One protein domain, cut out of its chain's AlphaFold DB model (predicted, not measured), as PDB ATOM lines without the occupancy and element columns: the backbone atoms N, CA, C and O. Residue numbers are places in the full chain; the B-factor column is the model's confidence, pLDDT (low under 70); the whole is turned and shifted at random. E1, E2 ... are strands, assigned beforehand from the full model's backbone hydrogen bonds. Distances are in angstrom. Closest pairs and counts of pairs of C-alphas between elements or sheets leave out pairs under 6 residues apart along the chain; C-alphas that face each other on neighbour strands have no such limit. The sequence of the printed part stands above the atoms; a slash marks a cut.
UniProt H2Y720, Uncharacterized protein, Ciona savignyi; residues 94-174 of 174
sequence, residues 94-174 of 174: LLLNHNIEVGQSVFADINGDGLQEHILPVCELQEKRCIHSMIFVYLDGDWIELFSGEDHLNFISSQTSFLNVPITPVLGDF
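AT A GLANCE: This is residues 94 to 174 of the 174 residues of an uncharacterized protein of Ciona savignyi (UniProt H2Y720). One strongly twisted antiparallel sheet is built round a long hairpin, E3 and E4, with E5 folding back beside the last part of E4 and the short strands E1 and E2 beside different parts of E3. After E5, residues 149 to 174 have no named element; they run out toward the turn between E3 and E4 and then back toward the E2 end of the sheet. The printed part has 81 residues, with five named strands in the order E1, E2, E3, E4, E5 and no named helix; the class is all strand, though under half of the residues, 34 of 81, are in named elements. The whole is compact, with a radius of gyration of the C-alphas of 13.4 A, and flat, spanning 40 by 34 by 18 A.

IN THESE COORDINATES: E3, residues 117 to 126, is 28.8 A from first to last C-alpha and begins at C-alpha 117 (82.038, 75.854, 86.296). E4, residues 129 to 139, is 28.5 A long and bends by 62 degrees at residue 132. E5, residues 142 to 148, is 17.2 A long and ends at C-alpha 148 (93.029, 87.457, 95.193). E1, residues 100 to 102, begins at C-alpha 100 (81.626, 94.802, 94.445) and is 6.5 A long, and E2, residues 106 to 108, is 7.0 A long.

HOW THE PARTS SIT: The sheet is branched, and E3 has three neighbours: E1 and E2 on one side, beside residues 122 to 125 and 117 to 119, and E4 on the other side, beside residues 118 to 126. E3 and E4 are an antiparallel hairpin at 158 degrees; N 120 and O 136 are 2.8 A apart, within hydrogen-bond range. E4 and E5 are an antiparallel hairpin at 134 degrees, with N 137 and O 144 at 2.8 A. E2 and E3 are an antiparallel hairpin at 144 degrees, with N 117 and O 108 at 2.8 A. E1 and E3 are antiparallel at 141 degrees, with N 101 and O 123 at 2.8 A. E2, E3, E4 and E5 form a meander, each strand the antiparallel neighbour of the one before. E1, E2 and E5 are edge strands; E1 and E2 are apart, and E2 and E5 are apart.

THE WHOLE: The two C-alphas farthest apart, those of Asp 113 and Phe 162, are 41.5 A from each other. The printed part has no cut and ends at Phe 174, the chain's last residue. The links E1 to E2, E3 to E4 and E4 to E5 are tight, the link E2 to E3 is short with 8 residues, and none is long. The mean pLDDT of the printed part is 79.9, and 18 residues are under 70: 94 to 96, 151 to 152, 157 to 166 and 172 to 174.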
ATOM      1  N   LEU A  94      77.011  91.203  99.965       59.12
ATOM      2  CA  LEU A  94      76.955  90.874 101.393       59.12
ATOM      3  C   LEU A  94      77.911  89.739 101.772       59.12
ATOM      4  O   LEU A  94      78.321  89.666 102.928       59.12
ATOM      5  N   LEU A  95      78.300  88.888 100.815       62.28
ATOM      6  CA  LEU A  95      79.313  87.853 101.035       62.28
ATOM      7  C   LEU A  95      80.663  88.459 101.442       62.28
ATOM      8  O   LEU A  95      81.403  87.839 102.198       62.28
ATOM      9  N   LEU A  96      80.962  89.678 100.979       65.12
ATOM     10  CA  LEU A  96      82.247  90.346 101.192       65.12
ATOM     11  C   LEU A  96      82.144  91.624 102.043       65.12
ATOM     12  O   LEU A  96      83.168  92.174 102.423       65.12
ATOM     13  N   ASN A  97      80.933  92.099 102.375       73.12
ATOM     14  CA  ASN A  97      80.682  93.388 103.050       73.12
ATOM     15  C   ASN A  97      81.322  94.608 102.356       73.12
ATOM     16  O   ASN A  97      81.519  95.654 102.978       73.12
ATOM     17  N   HIS A  98      81.616  94.494 101.066       77.81
ATOM     18  CA  HIS A  98      82.260  95.529 100.267       77.81
ATOM     19  C   HIS A  98      81.394  95.892  99.057       77.81
ATOM     20  O   HIS A  98      80.491  95.153  98.669       77.81
ATOM     21  N   ASN A  99      81.661  97.044  98.440       85.62
ATOM     22  CA  ASN A  99      81.008  97.419  97.188       85.62
ATOM     23  C   ASN A  99      81.690  96.677  96.035       85.62
ATOM     24  O   ASN A  99      82.821  97.009  95.696       85.62
ATOM     25  N   ILE A 100      81.030  95.676  95.458       87.69
ATOM     26  CA  ILE A 100      81.626  94.802  94.445       87.69
ATOM     27  C   ILE A 100      81.020  95.079  93.070       87.69
ATOM     28  O   ILE A 100      79.803  95.114  92.909       87.69
ATOM     29  N   GLU A 101      81.877  95.206  92.063       87.88
ATOM     30  CA  GLU A 101      81.502  95.096  90.655       87.88
ATOM     31  C   GLU A 101      81.837  93.688  90.158       87.88
ATOM     32  O   GLU A 101      82.878  93.137  90.516       87.88
ATOM     33  N   VAL A 102      80.978  93.111  89.314       89.69
ATOM     34  CA  VAL A 102      81.251  91.817  88.667       89.69
ATOM     35  C   VAL A 102      81.677  92.015  87.215       89.69
ATOM     36  O   VAL A 102      81.113  92.842  86.491       89.69
ATOM     37  N   GLY A 103      82.684  91.261  86.794       88.25
ATOM     38  CA  GLY A 103      83.243  91.274  85.450       88.25
ATOM     39  C   GLY A 103      82.457  90.404  84.471       88.25
ATOM     40  O   GLY A 103      81.266  90.145  84.645       88.25
ATOM     41  N   GLN A 104      83.137  89.973  83.409       88.00
ATOM     42  CA  GLN A 104      82.575  89.053  82.423       88.00
ATOM     43  C   GLN A 104      82.675  87.610  82.921       88.00
ATOM     44  O   GLN A 104      83.754  87.167  83.306       88.00
ATOM     45  N   SER A 105      81.551  86.896  82.886       92.19
ATOM     46  CA  SER A 105      81.482  85.458  83.157       92.19
ATOM     47  C   SER A 105      82.318  84.652  82.170       92.19
ATOM     48  O   SER A 105      82.265  84.909  80.966       92.19
ATOM     49  N   VAL A 106      83.024  83.648  82.684       92.25
ATOM     50  CA  VAL A 106      83.792  82.670  81.908       92.25
ATOM     51  C   VAL A 106      83.441  81.268  82.404       92.25
ATOM     52  O   VAL A 106      83.066  81.113  83.564       92.25
ATOM     53  N   PHE A 107      83.542  80.257  81.542       92.81
ATOM     54  CA  PHE A 107      83.183  78.878  81.877       92.81
ATOM     55  C   PHE A 107      84.335  77.924  81.574       92.81
ATOM     56  O   PHE A 107      84.971  78.054  80.526       92.81
ATOM     57  N   ALA A 108      84.623  77.008  82.496       92.25
ATOM     58  CA  ALA A 108      85.588  75.926  82.302       92.25
ATOM     59  C   ALA A 108      85.345  74.793  83.299       92.25
ATOM     60  O   ALA A 108      84.968  75.055  84.434       92.25
ATOM     61  N   ASP A 109      85.624  73.563  82.876       92.50
ATOM     62  CA  ASP A 109      85.721  72.389  83.749       92.50
ATOM     63  C   ASP A 109      87.062  72.441  84.497       92.50
ATOM     64  O   ASP A 109      88.108  72.056  83.962       92.50
ATOM     65  N   ILE A 110      87.069  73.032  85.695       90.25
ATOM     66  CA  ILE A 110      88.302  73.236  86.469       90.25
ATOM     67  C   ILE A 110      88.608  72.061  87.391       90.25
ATOM     68  O   ILE A 110      89.755  71.906  87.825       90.25
ATOM     69  N   ASN A 111      87.591  71.271  87.734       91.06
ATOM     70  CA  ASN A 111      87.703  70.153  88.666       91.06
ATOM     71  C   ASN A 111      87.853  68.793  87.942       91.06
ATOM     72  O   ASN A 111      88.242  67.810  88.578       91.06
ATOM     73  N   GLY A 112      87.640  68.753  86.624       92.06
ATOM     74  CA  GLY A 112      87.768  67.581  85.763       92.06
ATOM     75  C   GLY A 112      86.583  66.617  85.835       92.06
ATOM     76  O   GLY A 112      86.779  65.423  85.578       92.06
ATOM     77  N   ASP A 113      85.395  67.074  86.235       92.56
ATOM     78  CA  ASP A 113      84.199  66.233  86.368       92.56
ATOM     79  C   ASP A 113      83.349  66.148  85.085       92.56
ATOM     80  O   ASP A 113      82.432  65.323  85.003       92.56
ATOM     81  N   GLY A 114      83.716  66.915  84.052       90.06
ATOM     82  CA  GLY A 114      83.028  66.980  82.767       90.06
ATOM     83  C   GLY A 114      81.917  68.031  82.695       90.06
ATOM     84  O   GLY A 114      81.274  68.133  81.647       90.06
ATOM     85  N   LEU A 115      81.678  68.798  83.758       90.81
ATOM     86  CA  LEU A 115      80.797  69.961  83.785       90.81
ATOM     87  C   LEU A 115      81.633  71.241  83.779       90.81
ATOM     88  O   LEU A 115      82.788  71.257  84.175       90.81
ATOM     89  N   GLN A 116      81.065  72.324  83.253       92.62
ATOM     90  CA  GLN A 116      81.752  73.611  83.228       92.62
ATOM     91  C   GLN A 116      81.306  74.473  84.405       92.62
ATOM     92  O   GLN A 116      80.128  74.819  84.527       92.62
ATOM     93  N   GLU A 117      82.265  74.917  85.208       93.25
ATOM     94  CA  GLU A 117      82.038  75.854  86.296       93.25
ATOM     95  C   GLU A 117      81.978  77.289  85.793       93.25
ATOM     96  O   GLU A 117      82.659  77.680  84.843       93.25
ATOM     97  N   HIS A 118      81.220  78.125  86.499       94.69
ATOM     98  CA  HIS A 118      81.213  79.559  86.259       94.69
ATOM     99  C   HIS A 118      82.339  80.241  87.041       94.69
ATOM    100  O   HIS A 118      82.316  80.307  88.268       94.69
ATOM    101  N   ILE A 119      83.298  80.803  86.313       94.25
ATOM    102  CA  ILE A 119      84.390  81.622  86.827       94.25
ATOM    103  C   ILE A 119      84.022  83.096  86.659       94.25
ATOM    104  O   ILE A 119      83.707  83.563  85.560       94.25
ATOM    105  N   LEU A 120      84.080  83.838  87.760       93.12
ATOM    106  CA  LEU A 120      83.628  85.213  87.844       93.12
ATOM    107  C   LEU A 120      84.739  86.116  88.390       93.12
ATOM    108  O   LEU A 120      85.032  86.096  89.588       93.12
ATOM    109  N   PRO A 121      85.339  86.962  87.542       91.81
ATOM    110  CA  PRO A 121      86.173  88.049  88.014       91.81
ATOM    111  C   PRO A 121      85.307  89.090  88.709       91.81
ATOM    112  O   PRO A 121      84.259  89.484  88.195       91.81
ATOM    113  N   VAL A 122      85.760  89.573  89.853       90.12
ATOM    114  CA  VAL A 122      85.089  90.624  90.615       90.12
ATOM    115  C   VAL A 122      86.095  91.697  91.006       90.12
ATOM    116  O   VAL A 122      87.305  91.459  91.031       90.12
ATOM    117  N   CYS A 123      85.605  92.891  91.315       88.75
ATOM    118  CA  CYS A 123      86.438  93.923  91.900       88.75
ATOM    119  C   CYS A 123      85.728  94.675  93.016       88.75
ATOM    120  O   CYS A 123      84.614  95.166  92.845       88.75
ATOM    121  N   GLU A 124      86.429  94.831  94.131       88.56
ATOM    122  CA  GLU A 124      86.070  95.769  95.175       88.56
ATOM    123  C   GLU A 124      86.299  97.212  94.728       88.56
ATOM    124  O   GLU A 124      87.377  97.600  94.266       88.56
ATOM    125  N   LEU A 125      85.259  98.020  94.891       85.06
ATOM    126  CA  LEU A 125      85.228  99.409  94.493       85.06
ATOM    127  C   LEU A 125      85.348 100.346  95.691       85.06
ATOM    128  O   LEU A 125      84.479 100.393  96.563       85.06
ATOM    129  N   GLN A 126      86.324 101.244  95.614       85.06
ATOM    130  CA  GLN A 126      86.394 102.445  96.437       85.06
ATOM    131  C   GLN A 126      86.330 103.667  95.525       85.06
ATOM    132  O   GLN A 126      87.141 103.821  94.615       85.06
ATOM    133  N   GLU A 127      85.337 104.539  95.729       84.12
ATOM    134  CA  GLU A 127      85.154 105.753  94.910       84.12
ATOM    135  C   GLU A 127      85.105 105.469  93.390       84.12
ATOM    136  O   GLU A 127      85.646 106.224  92.585       84.12
ATOM    137  N   LYS A 128      84.451 104.365  92.985       79.19
ATOM    138  CA  LYS A 128      84.368 103.868  91.589       79.19
ATOM    139  C   LYS A 128      85.702 103.421  90.972       79.19
ATOM    140  O   LYS A 128      85.765 103.149  89.770       79.19
ATOM    141  N   ARG A 129      86.764 103.330  91.771       79.44
ATOM    142  CA  ARG A 129      88.032 102.722  91.375       79.44
ATOM    143  C   ARG A 129      88.075 101.297  91.885       79.44
ATOM    144  O   ARG A 129      87.714 101.042  93.030       79.44
ATOM    145  N   CYS A 130      88.530 100.406  91.018       82.12
ATOM    146  CA  CYS A 130      88.873  99.053  91.403       82.12
ATOM    147  C   CYS A 130      90.098  99.118  92.325       82.12
ATOM    148  O   CYS A 130      91.116  99.686  91.929       82.12
ATOM    149  N   ILE A 131      89.958  98.644  93.564       85.06
ATOM    150  CA  ILE A 131      91.042  98.625  94.558       85.06
ATOM    151  C   ILE A 131      91.510  97.214  94.891       85.06
ATOM    152  O   ILE A 131      92.656  97.048  95.286       85.06
ATOM    153  N   HIS A 132      90.653  96.209  94.711       86.75
ATOM    154  CA  HIS A 132      91.009  94.826  94.979       86.75
ATOM    155  C   HIS A 132      90.297  93.897  94.000       86.75
ATOM    156  O   HIS A 132      89.071  93.785  94.004       86.75
ATOM    157  N   SER A 133      91.074  93.268  93.123       88.88
ATOM    158  CA  SER A 133      90.575  92.352  92.098       88.88
ATOM    159  C   SER A 133      90.615  90.918  92.608       88.88
ATOM    160  O   SER A 133      91.642  90.480  93.115       88.88
ATOM    161  N   MET A 134      89.540  90.160  92.415       90.75
ATOM    162  CA  MET A 134      89.456  88.751  92.810       90.75
ATOM    163  C   MET A 134      88.858  87.915  91.677       90.75
ATOM    164  O   MET A 134      88.211  88.443  90.772       90.75
ATOM    165  N   ILE A 135      89.067  86.604  91.728       92.25
ATOM    166  CA  ILE A 135      88.410  85.630  90.855       92.25
ATOM    167  C   ILE A 135      87.712  84.612  91.743       92.25
ATOM    168  O   ILE A 135      88.346  83.979  92.587       92.25
ATOM    169  N   PHE A 136      86.418  84.444  91.513       93.69
ATOM    170  CA  PHE A 136      85.599  83.424  92.147       93.69
ATOM    171  C   PHE A 136      85.249  82.325  91.154       93.69
ATOM    172  O   PHE A 136      85.222  82.550  89.945       93.69
ATOM    173  N   VAL A 137      84.938  81.148  91.676       94.94
ATOM    174  CA  VAL A 137      84.295  80.064  90.942       94.94
ATOM    175  C   VAL A 137      83.028  79.644  91.670       94.94
ATOM    176  O   VAL A 137      82.997  79.634  92.900       94.94
ATOM    177  N   TYR A 138      81.979  79.330  90.918       95.00
ATOM    178  CA  TYR A 138      80.762  78.741  91.454       95.00
ATOM    179  C   TYR A 138      80.862  77.218  91.395       95.00
ATOM    180  O   TYR A 138      80.910  76.650  90.305       95.00
ATOM    181  N   LEU A 139      80.899  76.575  92.560       91.69
ATOM    182  CA  LEU A 139      81.057  75.131  92.729       91.69
ATOM    183  C   LEU A 139      80.074  74.635  93.789       91.69
ATOM    184  O   LEU A 139      79.953  75.240  94.851       91.69
ATOM    185  N   ASP A 140      79.372  73.537  93.504       89.38
ATOM    186  CA  ASP A 140      78.471  72.852  94.448       89.38
ATOM    187  C   ASP A 140      77.430  73.750  95.150       89.38
ATOM    188  O   ASP A 140      76.964  73.456  96.250       89.38
ATOM    189  N   GLY A 141      77.015  74.836  94.494       90.44
ATOM    190  CA  GLY A 141      76.024  75.768  95.031       90.44
ATOM    191  C   GLY A 141      76.606  77.015  95.702       90.44
ATOM    192  O   GLY A 141      75.835  77.925  96.014       90.44
ATOM    193  N   ASP A 142      77.929  77.094  95.858       91.62
ATOM    194  CA  ASP A 142      78.629  78.149  96.589       91.62
ATOM    195  C   ASP A 142      79.697  78.858  95.742       91.62
ATOM    196  O   ASP A 142      80.268  78.311  94.799       91.62
ATOM    197  N   TRP A 143      79.989  80.110  96.104       93.94
ATOM    198  CA  TRP A 143      81.097  80.873  95.532       93.94
ATOM    199  C   TRP A 143      82.375  80.652  96.334       93.94
ATOM    200  O   TRP A 143      82.424  80.934  97.531       93.94
ATOM    201  N   ILE A 144      83.427  80.207  95.654       92.81
ATOM    202  CA  ILE A 144      84.748  79.961  96.228       92.81
ATOM    203  C   ILE A 144      85.744  80.923  95.588       92.81
ATOM    204  O   ILE A 144      85.814  81.036  94.366       92.81
ATOM    205  N   GLU A 145      86.526  81.626  96.403       92.56
ATOM    206  CA  GLU A 145      87.615  82.466  95.908       92.56
ATOM    207  C   GLU A 145      88.764  81.584  95.394       92.56
ATOM    208  O   GLU A 145      89.305  80.760  96.132       92.56
ATOM    209  N   LEU A 146      89.143  81.754  94.126       91.00
ATOM    210  CA  LEU A 146      90.290  81.077  93.512       91.00
ATOM    211  C   LEU A 146      91.560  81.918  93.562       91.00
ATOM    212  O   LEU A 146      92.669  81.383  93.607       91.00
ATOM    213  N   PHE A 147      91.402  83.234  93.472       90.12
ATOM    214  CA  PHE A 147      92.517  84.155  93.379       90.12
ATOM    215  C   PHE A 147      92.139  85.515  93.949       90.12
ATOM    216  O   PHE A 147      91.094  86.071  93.614       90.12
ATOM    217  N   SER A 148      93.056  86.078  94.726       88.62
ATOM    218  CA  SER A 148      93.029  87.457  95.193       88.62
ATOM    219  C   SER A 148      94.256  88.169  94.628       88.62
ATOM    220  O   SER A 148      95.395  87.724  94.789       88.62
ATOM    221  N   GLY A 149      94.003  89.225  93.862       74.94
ATOM    222  CA  GLY A 149      95.011  89.980  93.139       74.94
ATOM    223  C   GLY A 149      95.614  91.109  93.962       74.94
ATOM    224  O   GLY A 149      94.958  91.713  94.808       74.94
ATOM    225  N   GLU A 150      96.867  91.432  93.655       72.12
ATOM    226  CA  GLU A 150      97.517  92.652  94.140       72.12
ATOM    227  C   GLU A 150      96.949  93.901  93.432       72.12
ATOM    228  O   GLU A 150      96.407  93.802  92.328       72.12
ATOM    229  N   ASP A 151      97.142  95.084  94.027       66.69
ATOM    230  CA  ASP A 151      96.578  96.392  93.622       66.69
ATOM    231  C   ASP A 151      96.788  96.792  92.142       66.69
ATOM    232  O   ASP A 151      96.174  97.736  91.639       66.69
ATOM    233  N   HIS A 152      97.687  96.118  91.422       66.56
ATOM    234  CA  HIS A 152      97.993  96.390  90.016       66.56
ATOM    235  C   HIS A 152      97.159  95.564  89.023       66.56
ATOM    236  O   HIS A 152      97.115  95.903  87.838       66.56
ATOM    237  N   LEU A 153      96.494  94.499  89.476       71.69
ATOM    238  CA  LEU A 153      95.635  93.667  88.639       71.69
ATOM    239  C   LEU A 153      94.225  94.263  88.588       71.69
ATOM    240  O   LEU A 153      93.624  94.567  89.616       71.69
ATOM    241  N   ASN A 154      93.683  94.418  87.381       75.38
ATOM    242  CA  ASN A 154      92.335  94.935  87.159       75.38
ATOM    243  C   ASN A 154      91.575  93.975  86.252       75.38
ATOM    244  O   ASN A 154      91.787  94.001  85.044       75.38
ATOM    245  N   PHE A 155      90.690  93.143  86.807       76.06
ATOM    246  CA  PHE A 155      89.878  92.233  85.985       76.06
ATOM    247  C   PHE A 155      88.598  92.876  85.430       76.06
ATOM    248  O   PHE A 155      87.898  92.288  84.608       76.06
ATOM    249  N   ILE A 156      88.285  94.100  85.866       70.69
ATOM    250  CA  ILE A 156      87.073  94.827  85.484       70.69
ATOM    251  C   ILE A 156      87.434  96.176  84.875       70.69
ATOM    252  O   ILE A 156      88.283  96.906  85.385       70.69
ATOM    253  N   SER A 157      86.761  96.519  83.775       61.69
ATOM    254  CA  SER A 157      86.910  97.816  83.116       61.69
ATOM    255  C   SER A 157      86.460  98.946  84.048       61.69
ATOM    256  O   SER A 157      85.275  99.059  84.361       61.69
ATOM    257  N   SER A 158      87.385  99.808  84.484       57.19
ATOM    258  CA  SER A 158      87.040 101.036  85.211       57.19
ATOM    259  C   SER A 158      86.919 102.209  84.239       57.19
ATOM    260  O   SER A 158      87.874 102.560  83.549       57.19
ATOM    261  N   GLN A 159      85.766 102.884  84.244       53.91
ATOM    262  CA  GLN A 159      85.498 104.058  83.397       53.91
ATOM    263  C   GLN A 159      86.350 105.298  83.744       53.91
ATOM    264  O   GLN A 159      86.221 106.332  83.092       53.91
ATOM    265  N   THR A 160      87.189 105.239  84.784       53.50
ATOM    266  CA  THR A 160      87.848 106.425  85.361       53.50
ATOM    267  C   THR A 160      89.319 106.597  84.981       53.50
ATOM    268  O   THR A 160      89.899 107.633  85.304       53.50
ATOM    269  N   SER A 161      89.935 105.650  84.263       47.22
ATOM    270  CA  SER A 161      91.340 105.769  83.851       47.22
ATOM    271  C   SER A 161      91.515 105.539  82.351       47.22
ATOM    272  O   SER A 161      91.032 104.558  81.797       47.22
ATOM    273  N   PHE A 162      92.243 106.442  81.693       49.06
ATOM    274  CA  PHE A 162      92.547 106.395  80.258       49.06
ATOM    275  C   PHE A 162      93.494 105.243  79.853       49.06
ATOM    276  O   PHE A 162      93.871 105.167  78.686       49.06
ATOM    277  N   LEU A 163      93.933 104.387  80.788       46.88
ATOM    278  CA  LEU A 163      95.108 103.535  80.573       46.88
ATOM    279  C   LEU A 163      95.173 102.237  81.396       46.88
ATOM    280  O   LEU A 163      96.268 101.745  81.624       46.88
ATOM    281  N   ASN A 164      94.042 101.640  81.781       55.69
ATOM    282  CA  ASN A 164      94.028 100.259  82.283       55.69
ATOM    283  C   ASN A 164      93.058  99.422  81.445       55.69
ATOM    284  O   ASN A 164      91.844  99.476  81.637       55.69
ATOM    285  N   VAL A 165      93.601  98.667  80.484       62.16
ATOM    286  CA  VAL A 165      92.848  97.604  79.806       62.16
ATOM    287  C   VAL A 165      92.605  96.512  80.848       62.16
ATOM    288  O   VAL A 165      93.581  96.065  81.457       62.16
ATOM    289  N   PRO A 166      91.351  96.105  81.107       66.75
ATOM    290  CA  PRO A 166      91.096  95.034  82.054       66.75
ATOM    291  C   PRO A 166      91.761  93.744  81.574       66.75
ATOM    292  O   PRO A 166      91.739  93.419  80.387       66.75
ATOM    293  N   ILE A 167      92.346  93.004  82.508       72.06
ATOM    294  CA  ILE A 167      92.778  91.633  82.279       72.06
ATOM    295  C   ILE A 167      91.504  90.797  82.235       72.06
ATOM    296  O   ILE A 167      90.801  90.665  83.231       72.06
ATOM    297  N   THR A 168      91.170  90.258  81.075       73.44
ATOM    298  CA  THR A 168      90.006  89.385  80.934       73.44
ATOM    299  C   THR A 168      90.495  87.941  80.963       73.44
ATOM    300  O   THR A 168      91.365  87.603  80.156       73.44
ATOM    301  N   PRO A 169      89.988  87.082  81.866       74.31
ATOM    302  CA  PRO A 169      90.221  85.656  81.729       74.31
ATOM    303  C   PRO A 169      89.596  85.196  80.412       74.31
ATOM    304  O   PRO A 169      88.429  85.464  80.138       74.31
ATOM    305  N   VAL A 170      90.395  84.536  79.584       75.38
ATOM    306  CA  VAL A 170      89.950  83.940  78.327       75.38
ATOM    307  C   VAL A 170      90.185  82.448  78.452       75.38
ATOM    308  O   VAL A 170      91.317  82.017  78.671       75.38
ATOM    309  N   LEU A 171      89.108  81.679  78.349       72.31
ATOM    310  CA  LEU A 171      89.129  80.223  78.352       72.31
ATOM    311  C   LEU A 171      88.501  79.750  77.040       72.31
ATOM    312  O   LEU A 171      87.443  80.235  76.639       72.31
ATOM    313  N   GLY A 172      89.209  78.870  76.346       62.47
ATOM    314  CA  GLY A 172      88.876  78.360  75.022       62.47
ATOM    315  C   GLY A 172      90.099  77.700  74.390       62.47
ATOM    316  O   GLY A 172      91.209  77.797  74.924       62.47
ATOM    317  N   ASP A 173      89.900  77.039  73.255       40.47
ATOM    318  CA  ASP A 173      91.002  76.483  72.471       40.47
ATOM    319  C   ASP A 173      91.794  77.638  71.827       40.47
ATOM    320  O   ASP A 173      91.223  78.450  71.093       40.47
ATOM    321  N   PHE A 174      93.095  77.735  72.130       39.41
ATOM    322  CA  PHE A 174      94.037  78.666  71.487       39.41
ATOM    323  C   PHE A 174      94.677  78.058  70.234       39.41
ATOM    324  O   PHE A 174      95.041  76.860  70.273       39.41
TER     325      PHE A 174